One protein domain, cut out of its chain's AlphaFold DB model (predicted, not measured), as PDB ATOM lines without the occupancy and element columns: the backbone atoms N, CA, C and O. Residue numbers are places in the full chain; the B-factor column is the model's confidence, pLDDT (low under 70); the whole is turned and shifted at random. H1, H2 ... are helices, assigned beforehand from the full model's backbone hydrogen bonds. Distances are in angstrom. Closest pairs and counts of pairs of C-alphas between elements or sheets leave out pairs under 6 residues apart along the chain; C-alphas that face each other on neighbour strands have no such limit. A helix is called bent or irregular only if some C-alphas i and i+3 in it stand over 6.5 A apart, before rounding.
ATOM      1  N   ILE A  17     135.212 110.668   1.070       87.06
ATOM      2  CA  ILE A  17     135.284 112.112   1.281       87.06
ATOM      3  C   ILE A  17     136.743 112.425   1.607       87.06
ATOM      4  O   ILE A  17     137.338 111.732   2.438       87.06
ATOM      5  N   CYS A  18     137.319 113.448   0.973       89.62
ATOM      6  CA  CYS A  18     138.709 113.820   1.218       89.62
ATOM      7  C   CYS A  18     139.001 114.080   2.721       89.62
ATOM      8  O   CYS A  18     138.223 114.770   3.398       89.62
ATOM      9  N   PRO A  19     140.126 113.571   3.269       91.69
ATOM     10  CA  PRO A  19     140.459 113.706   4.691       91.69
ATOM     11  C   PRO A  19     140.524 115.153   5.197       91.69
ATOM     12  O   PRO A  19     140.206 115.425   6.354       91.69
ATOM     13  N   GLU A  20     140.931 116.093   4.347       93.75
ATOM     14  CA  GLU A  20     141.008 117.518   4.663       93.75
ATOM     15  C   GLU A  20     139.625 118.116   4.935       93.75
ATOM     16  O   GLU A  20     139.470 118.902   5.871       93.75
ATOM     17  N   ALA A  21     138.613 117.728   4.152       94.12
ATOM     18  CA  ALA A  21     137.240 118.169   4.373       94.12
ATOM     19  C   ALA A  21     136.642 117.550   5.638       94.12
ATOM     20  O   ALA A  21     135.901 118.236   6.337       94.12
ATOM     21  N   LEU A  22     136.981 116.295   5.956       93.06
ATOM     22  CA  LEU A  22     136.537 115.642   7.192       93.06
ATOM     23  C   LEU A  22     137.062 116.378   8.431       93.06
ATOM     24  O   LEU A  22     136.269 116.738   9.297       93.06
ATOM     25  N   ARG A  23     138.365 116.692   8.479       94.19
ATOM     26  CA  ARG A  23     138.955 117.441   9.606       94.19
ATOM     27  C   ARG A  23     138.354 118.836   9.760       94.19
ATOM     28  O   ARG A  23     138.060 119.258  10.874       94.19
ATOM     29  N   GLU A  24     138.167 119.557   8.653       95.44
ATOM     30  CA  GLU A  24     137.538 120.881   8.701       95.44
ATOM     31  C   GLU A  24     136.080 120.800   9.173       95.44
ATOM     32  O   GLU A  24     135.638 121.626   9.973       95.44
ATOM     33  N   ALA A  25     135.332 119.801   8.701       95.19
ATOM     34  CA  ALA A  25     133.956 119.597   9.119       95.19
ATOM     35  C   ALA A  25     133.865 119.272  10.616       95.19
ATOM     36  O   ALA A  25     133.045 119.876  11.303       95.19
ATOM     37  N   GLU A  26     134.725 118.395  11.140       94.94
ATOM     38  CA  GLU A  26     134.806 118.090  12.578       94.94
ATOM     39  C   GLU A  26     135.049 119.341  13.423       94.94
ATOM     40  O   GLU A  26     134.369 119.559  14.427       94.94
ATOM     41  N   GLU A  27     135.992 120.192  13.015       95.38
ATOM     42  CA  GLU A  27     136.293 121.429  13.733       95.38
ATOM     43  C   GLU A  27     135.093 122.385  13.740       95.38
ATOM     44  O   GLU A  27     134.715 122.907  14.792       95.38
ATOM     45  N   ARG A  28     134.442 122.567  12.584       94.94
ATOM     46  CA  ARG A  28     133.240 123.405  12.452       94.94
ATOM     47  C   ARG A  28     132.071 122.864  13.279       94.94
ATOM     48  O   ARG A  28     131.376 123.643  13.921       94.94
ATOM     49  N   LEU A  29     131.848 121.552  13.286       94.50
ATOM     50  CA  LEU A  29     130.778 120.925  14.071       94.50
ATOM     51  C   LEU A  29     131.033 121.076  15.572       94.50
ATOM     52  O   LEU A  29     130.120 121.460  16.303       94.50
ATOM     53  N   ARG A  30     132.285 120.895  16.016       94.38
ATOM     54  CA  ARG A  30     132.682 121.119  17.412       94.38
ATOM     55  C   ARG A  30     132.410 122.558  17.856       94.38
ATOM     56  O   ARG A  30     131.880 122.767  18.942       94.38
ATOM     57  N   GLN A  31     132.702 123.550  17.010       93.31
ATOM     58  CA  GLN A  31     132.382 124.962  17.283       93.31
ATOM     59  C   GLN A  31     130.872 125.226  17.399       93.31
ATOM     60  O   GLN A  31     130.458 126.145  18.102       93.31
ATOM     61  N   LEU A  32     130.047 124.415  16.734       89.56
ATOM     62  CA  LEU A  32     128.584 124.466  16.797       89.56
ATOM     63  C   LEU A  32     128.003 123.611  17.939       89.56
ATOM     64  O   LEU A  32     126.785 123.473  18.037       89.56
ATOM     65  N   GLY A  33     128.854 123.045  18.802       89.38
ATOM     66  CA  GLY A  33     128.448 122.213  19.937       89.38
ATOM     67  C   GLY A  33     128.032 120.790  19.558       89.38
ATOM     68  O   GLY A  33     127.388 120.113  20.358       89.38
ATOM     69  N   LEU A  34     128.371 120.333  18.350       89.81
ATOM     70  CA  LEU A  34     128.090 118.985  17.875       89.81
ATOM     71  C   LEU A  34     129.393 118.181  17.784       89.81
ATOM     72  O   LEU A  34     130.180 118.347  16.855       89.81
ATOM     73  N   GLU A  35     129.618 117.298  18.753       89.69
ATOM     74  CA  GLU A  35     130.760 116.382  18.752       89.69
ATOM     75  C   GLU A  35     130.403 115.096  18.005       89.69
ATOM     76  O   GLU A  35     129.569 114.311  18.454       89.69
ATOM     77  N   VAL A  36     131.019 114.899  16.840       86.50
ATOM     78  CA  VAL A  36     130.855 113.702  16.008       86.50
ATOM     79  C   VAL A  36     132.229 113.302  15.491       86.50
ATOM     80  O   VAL A  36     132.975 114.149  15.003       86.50
ATOM     81  N   ASP A  37     132.550 112.018  15.598       86.81
ATOM     82  CA  ASP A  37     133.743 111.425  14.997       86.81
ATOM     83  C   ASP A  37     133.455 111.095  13.527       86.81
ATOM     84  O   ASP A  37     132.710 110.160  13.232       86.81
ATOM     85  N   LEU A  38     134.011 111.871  12.592       86.88
ATOM     86  CA  LEU A  38     133.778 111.676  11.159       86.88
ATOM     87  C   LEU A  38     134.729 110.653  10.541       86.88
ATOM     88  O   LEU A  38     134.558 110.314   9.369       86.88
ATOM     89  N   SER A  39     135.679 110.098  11.302       82.00
ATOM     90  CA  SER A  39     136.538 109.015  10.811       82.00
ATOM     91  C   SER A  39     135.724 107.789  10.381       82.00
ATOM     92  O   SER A  39     136.072 107.110   9.413       82.00
ATOM     93  N   ALA A  40     134.570 107.571  11.020       76.69
ATOM     94  CA  ALA A  40     133.645 106.500  10.682       76.69
ATOM     95  C   ALA A  40     132.852 106.745   9.383       76.69
ATOM     96  O   ALA A  40     132.162 105.835   8.945       76.69
ATOM     97  N   LEU A  41     132.976 107.909   8.724       77.31
ATOM     98  CA  LEU A  41     132.477 108.104   7.350       77.31
ATOM     99  C   LEU A  41     133.330 107.384   6.296       77.31
ATOM    100  O   LEU A  41     132.892 107.242   5.156       77.31
ATOM    101  N   GLY A  42     134.536 106.932   6.662       69.25
ATOM    102  CA  GLY A  42     135.371 106.085   5.806       69.25
ATOM    103  C   GLY A  42     134.843 104.654   5.651       69.25
ATOM    104  O   GLY A  42     135.323 103.921   4.789       69.25
ATOM    105  N   ASP A  43     133.859 104.269   6.467       74.81
ATOM    106  CA  ASP A  43     133.133 103.005   6.393       74.81
ATOM    107  C   ASP A  43     131.617 103.260   6.311       74.81
ATOM    108  O   ASP A  43     131.072 104.188   6.908       74.81
ATOM    109  N   LEU A  44     130.912 102.423   5.557       68.44
ATOM    110  CA  LEU A  44     129.480 102.585   5.307       68.44
ATOM    111  C   LEU A  44     128.635 102.283   6.548       68.44
ATOM    112  O   LEU A  44     127.630 102.955   6.786       68.44
ATOM    113  N   GLU A  45     129.022 101.285   7.341       74.50
ATOM    114  CA  GLU A  45     128.302 100.934   8.565       74.50
ATOM    115  C   GLU A  45     128.484 102.022   9.630       74.50
ATOM    116  O   GLU A  45     127.508 102.448  10.258       74.50
ATOM    117  N   GLY A  46     129.703 102.553   9.747       81.06
ATOM    118  CA  GLY A  46     130.014 103.730  10.555       81.06
ATOM    119  C   GLY A  46     129.197 104.967  10.171       81.06
ATOM    120  O   GLY A  46     128.585 105.598  11.039       81.06
ATOM    121  N   ALA A  47     129.115 105.283   8.876       80.50
ATOM    122  CA  ALA A  47     128.379 106.442   8.382       80.50
ATOM    123  C   ALA A  47     126.870 106.355   8.647       80.50
ATOM    124  O   ALA A  47     126.257 107.310   9.134       80.50
ATOM    125  N   THR A  48     126.272 105.191   8.383       79.25
ATOM    126  CA  THR A  48     124.860 104.939   8.688       79.25
ATOM    127  C   THR A  48     124.596 104.991  10.191       79.25
ATOM    128  O   THR A  48     123.579 105.546  10.606       79.25
ATOM    129  N   ARG A  49     125.500 104.467  11.031       82.38
ATOM    130  CA  ARG A  49     125.364 104.552  12.492       82.38
ATOM    131  C   ARG A  49     125.315 106.006  12.964       82.38
ATOM    132  O   ARG A  49     124.368 106.366  13.655       82.38
ATOM    133  N   ILE A  50     126.265 106.841  12.530       85.12
ATOM    134  CA  ILE A  50     126.285 108.278  12.858       85.12
ATOM    135  C   ILE A  50     124.972 108.937  12.445       85.12
ATOM    136  O   ILE A  50     124.347 109.652  13.226       85.12
ATOM    137  N   ALA A  51     124.524 108.695  11.216       85.19
ATOM    138  CA  ALA A  51     123.320 109.327  10.708       85.19
ATOM    139  C   ALA A  51     122.049 108.867  11.453       85.19
ATOM    140  O   ALA A  51     121.161 109.689  11.694       85.19
ATOM    141  N   VAL A  52     121.968 107.604  11.889       82.75
ATOM    142  CA  VAL A  52     120.893 107.117  12.772       82.75
ATOM    143  C   VAL A  52     120.965 107.781  14.149       82.75
ATOM    144  O   VAL A  52     119.950 108.305  14.608       82.75
ATOM    145  N   GLU A  53     122.138 107.815  14.786       85.06
ATOM    146  CA  GLU A  53     122.341 108.445  16.100       85.06
ATOM    147  C   GLU A  53     121.927 109.921  16.083       85.06
ATOM    148  O   GLU A  53     121.149 110.362  16.930       85.06
ATOM    149  N   LEU A  54     122.359 110.673  15.066       86.50
ATOM    150  CA  LEU A  54     121.996 112.079  14.893       86.50
ATOM    151  C   LEU A  54     120.512 112.277  14.582       86.50
ATOM    152  O   LEU A  54     119.926 113.261  15.031       86.50
ATOM    153  N   THR A  55     119.889 111.353  13.847       84.25
ATOM    154  CA  THR A  55     118.444 111.399  13.580       84.25
ATOM    155  C   THR A  55     117.651 111.195  14.869       84.25
ATOM    156  O   THR A  55     116.762 111.985  15.171       84.25
ATOM    157  N   VAL A  56     117.992 110.178  15.665       81.31
ATOM    158  CA  VAL A  56     117.323 109.884  16.945       81.31
ATOM    159  C   VAL A  56     117.531 111.015  17.951       81.31
ATOM    160  O   VAL A  56     116.570 111.486  18.567       81.31
ATOM    161  N   LYS A  57     118.769 111.506  18.080       81.69
ATOM    162  CA  LYS A  57     119.078 112.671  18.913       81.69
ATOM    163  C   LYS A  57     118.282 113.893  18.460       81.69
ATOM    164  O   LYS A  57     117.688 114.578  19.283       81.69
ATOM    165  N   GLY A  58     118.200 114.120  17.151       83.25
ATOM    166  CA  GLY A  58     117.466 115.243  16.585       83.25
ATOM    167  C   GLY A  58     115.961 115.209  16.840       83.25
ATOM    168  O   GLY A  58     115.360 116.253  17.080       83.25
ATOM    169  N   LEU A  59     115.357 114.019  16.864       78.56
ATOM    170  CA  LEU A  59     113.958 113.843  17.268       78.56
ATOM    171  C   LEU A  59     113.736 114.155  18.755       78.56
ATOM    172  O   LEU A  59     112.688 114.685  19.110       78.56
ATOM    173  N   THR A  60     114.717 113.849  19.609       82.19
ATOM    174  CA  THR A  60     114.643 114.098  21.061       82.19
ATOM    175  C   THR A  60     114.826 115.580  21.385       82.19
ATOM    176  O   THR A  60     114.063 116.149  22.160       82.19
ATOM    177  N   ASP A  61     115.806 116.214  20.743       83.75
ATOM    178  CA  ASP A  61     116.180 117.608  20.998       83.75
ATOM    179  C   ASP A  61     115.361 118.603  20.152       83.75
ATOM    180  O   ASP A  61     115.482 119.814  20.325       83.75
ATOM    181  N   ASN A  62     114.527 118.105  19.230       81.19
ATOM    182  CA  ASN A  62     113.800 118.884  18.223       81.19
ATOM    183  C   ASN A  62     114.729 119.758  17.346       81.19
ATOM    184  O   ASN A  62     114.424 120.907  17.019       81.19
ATOM    185  N   VAL A  63     115.884 119.202  16.963       86.56
ATOM    186  CA  VAL A  63     116.928 119.853  16.152       86.56
ATOM    187  C   VAL A  63     117.358 118.926  15.018       86.56
ATOM    188  O   VAL A  63     117.632 117.751  15.226       86.56
ATOM    189  N   ASN A  64     117.491 119.435  13.792       85.50
ATOM    190  CA  ASN A  64     117.911 118.615  12.653       85.50
ATOM    191  C   ASN A  64     119.448 118.506  12.542       85.50
ATOM    192  O   ASN A  64     120.076 119.122  11.677       85.50
ATOM    193  N   TYR A  65     120.057 117.704  13.423       88.56
ATOM    194  CA  TYR A  65     121.510 117.490  13.442       88.56
ATOM    195  C   TYR A  65     122.051 116.819  12.177       88.56
ATOM    196  O   TYR A  65     123.184 117.088  11.785       88.56
ATOM    197  N   LEU A  66     121.250 115.989  11.503       88.38
ATOM    198  CA  LEU A  66     121.671 115.333  10.267       88.38
ATOM    199  C   LEU A  66     121.871 116.349   9.135       88.38
ATOM    200  O   LEU A  66     122.891 116.329   8.449       88.38
ATOM    201  N   SER A  67     120.931 117.285   8.961       88.19
ATOM    202  CA  SER A  67     121.094 118.364   7.983       88.19
ATOM    203  C   SER A  67     122.235 119.312   8.348       88.19
ATOM    204  O   SER A  67     122.929 119.780   7.445       88.19
ATOM    205  N   LEU A  68     122.469 119.558   9.644       91.50
ATOM    206  CA  LEU A  68     123.623 120.336  10.100       91.50
ATOM    207  C   LEU A  68     124.941 119.663   9.695       91.50
ATOM    208  O   LEU A  68     125.778 120.300   9.055       91.50
ATOM    209  N   LEU A  69     125.087 118.370  10.001       92.56
ATOM    210  CA  LEU A  69     126.242 117.562   9.614       92.56
ATOM    211  C   LEU A  69     126.478 117.624   8.099       92.56
ATOM    212  O   LEU A  69     127.579 117.944   7.651       92.56
ATOM    213  N   TYR A  70     125.442 117.353   7.304       93.00
ATOM    214  CA  TYR A  70     125.568 117.283   5.846       93.00
ATOM    215  C   TYR A  70     125.907 118.639   5.233       93.00
ATOM    216  O   TYR A  70     126.751 118.717   4.341       93.00
ATOM    217  N   GLY A  71     125.295 119.715   5.731       92.56
ATOM    218  CA  GLY A  71     125.603 121.070   5.288       92.56
ATOM    219  C   GLY A  71     127.064 121.433   5.545       92.56
ATOM    220  O   GLY A  71     127.752 121.899   4.636       92.56
ATOM    221  N   VAL A  72     127.564 121.167   6.755       95.75
ATOM    222  CA  VAL A  72     128.958 121.461   7.123       95.75
ATOM    223  C   VAL A  72     129.948 120.620   6.314       95.75
ATOM    224  O   VAL A  72     130.942 121.159   5.820       95.75
ATOM    225  N   LEU A  73     129.666 119.331   6.111       94.38
ATOM    226  CA  LEU A  73     130.486 118.451   5.276       94.38
ATOM    227  C   LEU A  73     130.567 118.945   3.831       94.38
ATOM    228  O   LEU A  73     131.661 119.100   3.300       94.38
ATOM    229  N   LEU A  74     129.430 119.257   3.205       95.12
ATOM    230  CA  LEU A  74     129.399 119.724   1.817       95.12
ATOM    231  C   LEU A  74     130.108 121.067   1.634       95.12
ATOM    232  O   LEU A  74     130.795 121.269   0.632       95.12
ATOM    233  N   LEU A  75     129.982 121.977   2.604       96.44
ATOM    234  CA  LEU A  75     130.732 123.234   2.607       96.44
ATOM    235  C   LEU A  75     132.243 122.986   2.704       96.44
ATOM    236  O   LEU A  75     133.010 123.590   1.953       96.44
ATOM    237  N   SER A  76     132.659 122.065   3.573       96.69
ATOM    238  CA  SER A  76     134.071 121.713   3.768       96.69
ATOM    239  C   SER A  76     134.657 121.034   2.525       96.69
ATOM    240  O   SER A  76     135.739 121.405   2.071       96.69
ATOM    241  N   VAL A  77     133.908 120.125   1.892       95.69
ATOM    242  CA  VAL A  77     134.281 119.494   0.613       95.69
ATOM    243  C   VAL A  77     134.417 120.543  -0.482       95.69
ATOM    244  O   VAL A  77     135.435 120.587  -1.167       95.69
ATOM    245  N   ARG A  78     133.446 121.454  -0.612       95.31
ATOM    246  CA  ARG A  78     133.515 122.539  -1.601       95.31
ATOM    247  C   ARG A  78     134.743 123.434  -1.404       95.31
ATOM    248  O   ARG A  78     135.269 123.947  -2.386       95.31
ATOM    249  N   SER A  79     135.183 123.622  -0.159       96.81
ATOM    250  CA  SER A  79     136.346 124.447   0.175       96.81
ATOM    251  C   SER A  79     137.686 123.733  -0.036       96.81
ATOM    252  O   SER A  79     138.655 124.383  -0.424       96.81
ATOM    253  N   ARG A  80     137.775 122.427   0.253       96.31
ATOM    254  CA  ARG A  80     139.049 121.678   0.267       96.31
ATOM    255  C   ARG A  80     139.262 120.784  -0.945       96.31
ATOM    256  O   ARG A  80     140.373 120.726  -1.459       96.31
ATOM    257  N   CYS A  81     138.213 120.119  -1.409       94.19
ATOM    258  CA  CYS A  81     138.253 119.164  -2.512       94.19
ATOM    259  C   CYS A  81     137.031 119.353  -3.432       94.19
ATOM    260  O   CYS A  81     136.177 118.472  -3.538       94.19
ATOM    261  N   PRO A  82     136.919 120.499  -4.135       92.75
ATOM    262  CA  PRO A  82     135.729 120.830  -4.925       92.75
ATOM    263  C   PRO A  82     135.417 119.812  -6.034       92.75
ATOM    264  O   PRO A  82     134.250 119.640  -6.383       92.75
ATOM    265  N   GLY A  83     136.430 119.112  -6.560       90.19
ATOM    266  CA  GLY A  83     136.249 118.037  -7.543       90.19
ATOM    267  C   GLY A  83     135.496 116.814  -7.004       90.19
ATOM    268  O   GLY A  83     134.901 116.081  -7.785       90.19
ATOM    269  N   GLU A  84     135.454 116.622  -5.683       90.19
ATOM    270  CA  GLU A  84     134.763 115.504  -5.026       90.19
ATOM    271  C   GLU A  84     133.336 115.857  -4.581       90.19
ATOM    272  O   GLU A  84     132.616 115.006  -4.060       90.19
ATOM    273  N   PHE A  85     132.885 117.100  -4.796       90.56
ATOM    274  CA  PHE A  85     131.608 117.590  -4.268       90.56
ATOM    275  C   PHE A  85     130.405 116.740  -4.690       90.56
ATOM    276  O   PHE A  85     129.547 116.436  -3.865       90.56
ATOM    277  N   GLN A  86     130.336 116.349  -5.965       87.19
ATOM    278  CA  GLN A  86     129.220 115.548  -6.477       87.19
ATOM    279  C   GLN A  86     129.188 114.152  -5.845       87.19
ATOM    280  O   GLN A  86     128.121 113.692  -5.438       87.19
ATOM    281  N   ASN A  87     130.355 113.523  -5.686       86.56
ATOM    282  CA  ASN A  87     130.478 112.210  -5.056       86.56
ATOM    283  C   ASN A  87     130.093 112.274  -3.577       86.56
ATOM    284  O   ASN A  87     129.287 111.467  -3.117       86.56
ATOM    285  N   ALA A  88     130.585 113.284  -2.853       89.12
ATOM    286  CA  ALA A  88     130.220 113.507  -1.459       89.12
ATOM    287  C   ALA A  88     128.708 113.743  -1.301       89.12
ATOM    288  O   ALA A  88     128.075 113.144  -0.436       89.12
ATOM    289  N   ALA A  89     128.098 114.564  -2.161       88.69
ATOM    290  CA  ALA A  89     126.658 114.811  -2.129       88.69
ATOM    291  C   ALA A  89     125.838 113.539  -2.380       88.69
ATOM    292  O   ALA A  89     124.866 113.286  -1.666       88.69
ATOM    293  N   ALA A  90     126.242 112.720  -3.352       85.25
ATOM    294  CA  ALA A  90     125.570 111.461  -3.642       85.25
ATOM    295  C   ALA A  90     125.718 110.446  -2.496       85.25
ATOM    296  O   ALA A  90     124.731 109.826  -2.095       85.25
ATOM    297  N   LEU A  91     126.916 110.334  -1.912       84.88
ATOM    298  CA  LEU A  91     127.176 109.490  -0.746       84.88
ATOM    299  C   LEU A  91     126.289 109.889   0.444       84.88
ATOM    300  O   LEU A  91     125.591 109.046   1.006       84.88
ATOM    301  N   LEU A  92     126.256 111.181   0.790       87.19
ATOM    302  CA  LEU A  92     125.439 111.691   1.895       87.19
ATOM    303  C   LEU A  92     123.937 111.497   1.646       87.19
ATOM    304  O   LEU A  92     123.201 111.162   2.575       87.19
ATOM    305  N   ALA A  93     123.469 111.654   0.403       83.12
ATOM    306  CA  ALA A  93     122.074 111.396   0.047       83.12
ATOM    307  C   ALA A  93     121.689 109.927   0.279       83.12
ATOM    308  O   ALA A  93     120.644 109.641   0.870       83.12
ATOM    309  N   VAL A  94     122.556 108.996  -0.124       80.62
ATOM    310  CA  VAL A  94     122.350 107.561   0.091       80.62
ATOM    311  C   VAL A  94     122.360 107.205   1.577       80.62
ATOM    312  O   VAL A  94     121.437 106.528   2.041       80.62
ATOM    313  N   ILE A  95     123.349 107.692   2.335       80.44
ATOM    314  CA  ILE A  95     123.416 107.478   3.788       80.44
ATOM    315  C   ILE A  95     122.162 108.048   4.448       80.44
ATOM    316  O   ILE A  95     121.542 107.377   5.268       80.44
ATOM    317  N   GLY A  96     121.741 109.257   4.065       79.50
ATOM    318  CA  GLY A  96     120.558 109.906   4.630       79.50
ATOM    319  C   GLY A  96     119.291 109.079   4.419       79.50
ATOM    320  O   GLY A  96     118.506 108.901   5.350       79.50
ATOM    321  N   PHE A  97     119.122 108.511   3.224       74.06
ATOM    322  CA  PHE A  97     117.981 107.658   2.911       74.06
ATOM    323  C   PHE A  97     117.995 106.332   3.693       74.06
ATOM    324  O   PHE A  97     116.975 105.969   4.286       74.06
ATOM    325  N   ASP A  98     119.128 105.616   3.747       76.50
ATOM    326  CA  ASP A  98     119.204 104.355   4.509       76.50
ATOM    327  C   ASP A  98     119.035 104.593   6.017       76.50
ATOM    328  O   ASP A  98     118.332 103.840   6.694       76.50
ATOM    329  N   SER A  99     119.596 105.686   6.530       71.75
ATOM    330  CA  SER A  99     119.505 106.058   7.946       71.75
ATOM    331  C   SER A  99     118.081 106.415   8.347       71.75
ATOM    332  O   SER A  99     117.602 105.929   9.370       71.75
ATOM    333  N   LEU A 100     117.359 107.174   7.516       72.06
ATOM    334  CA  LEU A 100     115.943 107.466   7.740       72.06
ATOM    335  C   LEU A 100     115.113 106.176   7.760       72.06
ATOM    336  O   LEU A 100     114.295 105.976   8.656       72.06
ATOM    337  N   ARG A 101     115.356 105.264   6.814       72.12
ATOM    338  CA  ARG A 101     114.665 103.969   6.756       72.12
ATOM    339  C   ARG A 101     114.913 103.131   8.014       72.12
ATOM    340  O   ARG A 101     113.976 102.537   8.556       72.12
ATOM    341  N   ARG A 102     116.158 103.085   8.495       71.50
ATOM    342  CA  ARG A 102     116.534 102.370   9.725       71.50
ATOM    343  C   ARG A 102     115.943 103.025  10.969       71.50
ATOM    344  O   ARG A 102     115.374 102.313  11.790       71.50
ATOM    345  N   ALA A 103     116.001 104.351  11.075       70.06
ATOM    346  CA  ALA A 103     115.400 105.100  12.176       70.06
ATOM    347  C   ALA A 103     113.882 104.875  12.248       70.06
ATOM    348  O   ALA A 103     113.350 104.590  13.317       70.06
ATOM    349  N   LEU A 104     113.190 104.900  11.104       70.25
ATOM    350  CA  LEU A 104     111.760 104.592  11.023       70.25
ATOM    351  C   LEU A 104     111.456 103.152  11.447       70.25
ATOM    352  O   LEU A 104     110.518 102.924  12.204       70.25
ATOM    353  N   THR A 105     112.266 102.186  11.012       72.06
ATOM    354  CA  THR A 105     112.112 100.779  11.421       72.06
ATOM    355  C   THR A 105     112.288 100.623  12.934       72.06
ATOM    356  O   THR A 105     111.505  99.938  13.586       72.06
ATOM    357  N   TYR A 106     113.292 101.290  13.507       69.38
ATOM    358  CA  TYR A 106     113.552 101.284  14.946       69.38
ATOM    359  C   TYR A 106     112.387 101.879  15.748       69.38
ATOM    360  O   TYR A 106     111.910 101.250  16.692       69.38
ATOM    361  N   ILE A 107     111.871 103.039  15.330       66.62
ATOM    362  CA  ILE A 107     110.716 103.692  15.965       66.62
ATOM    363  C   ILE A 107     109.477 102.795  15.899       66.62
ATOM    364  O   ILE A 107     108.786 102.644  16.903       66.62
ATOM    365  N   ILE A 108     109.212 102.164  14.753       68.25
ATOM    366  CA  ILE A 108     108.086 101.234  14.587       68.25
ATOM    367  C   ILE A 108     108.178 100.059  15.551       68.25
ATOM    368  O   ILE A 108     107.194  99.748  16.221       68.25
ATOM    369  N   ASN A 109     109.357  99.441  15.642       69.50
ATOM    370  CA  ASN A 109     109.581  98.298  16.520       69.50
ATOM    371  C   ASN A 109     109.344  98.663  17.991       69.50
ATOM    372  O   ASN A 109     108.749  97.878  18.723       69.50
ATOM    373  N   ILE A 110     109.769  99.856  18.416       69.38
ATOM    374  CA  ILE A 110     109.548 100.341  19.787       69.38
ATOM    375  C   ILE A 110     108.085 100.708  20.029       69.38
ATOM    376  O   ILE A 110     107.542 100.403  21.086       69.38
ATOM    377  N   ALA A 111     107.435 101.350  19.060       70.56
ATOM    378  CA  ALA A 111     106.050 101.794  19.179       70.56
ATOM    379  C   ALA A 111     105.025 100.649  19.048       70.56
ATOM    380  O   ALA A 111     103.828 100.895  19.186       70.56
ATOM    381  N   GLY A 112     105.465  99.418  18.757       69.56
ATOM    382  CA  GLY A 112     104.574  98.281  18.509       69.56
ATOM    383  C   GLY A 112     103.702  98.461  17.262       69.56
ATOM    384  O   GLY A 112     102.631  97.864  17.169       69.56
ATOM    385  N   ILE A 113     104.129  99.309  16.319       67.12
ATOM    386  CA  ILE A 113     103.405  99.567  15.071       67.12
ATOM    387  C   ILE A 113     103.627  98.381  14.129       67.12
ATOM    388  O   ILE A 113     104.732  97.856  14.010       67.12
ATOM    389  N   GLU A 114     102.576  97.956  13.429       69.44
ATOM    390  CA  GLU A 114     102.684  96.866  12.464       69.44
ATOM    391  C   GLU A 114     103.620  97.262  11.299       69.44
ATOM    392  O   GLU A 114     103.379  98.278  10.639       69.44
ATOM    393  N   PRO A 115     104.665  96.474  10.973       58.84
ATOM    394  CA  PRO A 115     105.634  96.812   9.922       58.84
ATOM    395  C   PRO A 115     105.020  97.068   8.532       58.84
ATOM    396  O   PRO A 115     105.606  97.779   7.713       58.84
ATOM    397  N   GLY A 116     103.824  96.523   8.266       59.47
ATOM    398  CA  GLY A 116     103.068  96.741   7.030       59.47
ATOM    399  C   GLY A 116     102.654  98.200   6.791       59.47
ATOM    400  O   GLY A 116     102.602  98.627   5.639       59.47
ATOM    401  N   LEU A 117     102.459  98.998   7.847       58.69
ATOM    402  CA  LEU A 117     102.098 100.420   7.749       58.69
ATOM    403  C   LEU A 117     103.208 101.274   7.117       58.69
ATOM    404  O   LEU A 117     102.917 102.232   6.400       58.69
ATOM    405  N   LEU A 118     104.481 100.913   7.322       55.62
ATOM    406  CA  LEU A 118     105.606 101.636   6.720       55.62
ATOM    407  C   LEU A 118     105.636 101.452   5.200       55.62
ATOM    408  O   LEU A 118     105.893 102.403   4.461       55.62
ATOM    409  N   LYS A 119     105.331 100.235   4.735       55.97
ATOM    410  CA  LYS A 119     105.212  99.933   3.307       55.97
ATOM    411  C   LYS A 119     104.131 100.811   2.671       55.97
ATOM    412  O   LYS A 119     104.401 101.458   1.666       55.97
ATOM    413  N   THR A 120     102.971 100.933   3.318       56.31
ATOM    414  CA  THR A 120     101.875 101.799   2.857       56.31
ATOM    415  C   THR A 120     102.270 103.280   2.826       56.31
ATOM    416  O   THR A 120     101.958 103.968   1.859       56.31
ATOM    417  N   LEU A 121     102.998 103.784   3.828       48.47
ATOM    418  CA  LEU A 121     103.460 105.181   3.869       48.47
ATOM    419  C   LEU A 121     104.500 105.513   2.785       48.47
ATOM    420  O   LEU A 121     104.490 106.623   2.253       48.47
ATOM    421  N   ILE A 122     105.380 104.564   2.451       55.09
ATOM    422  CA  ILE A 122     106.385 104.715   1.386       55.09
ATOM    423  C   ILE A 122     105.728 104.602  -0.001       55.09
ATOM    424  O   ILE A 122     106.072 105.356  -0.910       55.09
ATOM    425  N   GLU A 123     104.750 103.709  -0.163       51.62
ATOM    426  CA  GLU A 123     103.999 103.530  -1.415       51.62
ATOM    427  C   GLU A 123     103.028 104.694  -1.702       51.62
ATOM    428  O   GLU A 123     102.756 104.997  -2.863       51.62
ATOM    429  N   LEU A 124     102.574 105.426  -0.677       43.12
ATOM    430  CA  LEU A 124     101.663 106.577  -0.795       43.12
ATOM    431  C   LEU A 124     102.276 107.854  -1.417       43.12
ATOM    432  O   LEU A 124     101.613 108.892  -1.453       43.12
TER     433      LEU A 124
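Overview. This is residues 17 to 124 of the 132 residues of an uncharacterized protein of Pyrobaculum oguniense (strain DSM 13380 / JCM 10595 / TE7) (UniProt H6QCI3). A long helix, H5, makes the longest axis of this model, and H4 folds back along its earlier part as a helical hairpin; H1 crosses H4 near the hairpin's turn, and H3 crosses H5 farther along and also packs on the beginning of H4. The short H2 lies between H1 and H3, and the small H6 folds back near the far end of H5 without touching any helix. The 108 printed residues hold six named helices, H1 to H6 in chain order, and no named strand, an all-helix class. The whole is compact, with a radius of gyration of the C-alphas of 15.1 A, yet elongated, with spans of 45 by 27 by 22 A.

Along the chain. H1 takes residues 19 to 31, from C-alpha 19 at (140.459, 113.706, 4.691), and is 18.7 A long. H2 takes residues 38 to 42. H3, residues 44 to 61, is 25.5 A long, and H4, residues 65 to 80, is 22.3 A long. H5, residues 82 to 111, is 42.7 A long and ends with C-alpha 111 at (106.050, 101.794, 19.179). It is irregular: C-alphas 83 and 86 are 7.5 A apart. H6 takes residues 116 to 123 and ends with C-alpha 123 at (103.999, 103.530, -1.415).

Arrangement. H3 and H4 are the hubs, touching three helices each. H4 and H5 form a helical hairpin at a shallow tilt of 12 degrees, opposite ways; their closest C-alphas, of Val 77 and Phe 85, are 5.9 A apart, and H5 touches H4 with residues 84 to 96 alone. H1 touches H4 at a steep tilt of 47 degrees, opposite ways, closest at the C-alphas of Ala 21 and Ser 76, 4.8 A. H3 touches H5 at a steep tilt of 60 degrees, the same way, closest at the C-alphas of Val 52 and Ser 99, 5.1 A. H3 and H4 touch at a steep tilt of 50 degrees, opposite ways, closest at the C-alphas of Gly 58 and Tyr 65, 5.6 A. The helix packing is mostly crossed, with one of four tilted pairs shallow. H2 touches H1, closest at the C-alphas of Leu 22 and Leu 38, 6.3 A, and touches H3 only at the corner, closest at the C-alphas of Leu 41 and Ala 47, 4.5 A. H5 and H6 are near each other, with 6 pairs of C-alphas within 10 A. H1 and H3 are apart. In H1, H3, H4 and H6 every O i to N i+4 pair is within hydrogen-bond range; in H5 24 of 26 are, and in H2 0 of 1, beside 2 of 2 O i to N i+3 pairs.

Size, cuts and confidence. The two C-alphas farthest apart, of Arg 80 and Glu 114, are 45.7 A apart. The printed part has no cut and no long link; the link from H1 to H2 is short and the others are tight. The mean pLDDT of the printed part is 81.7, and 20 residues are under 70: 42, 44, 106 to 110 and 112 to 124.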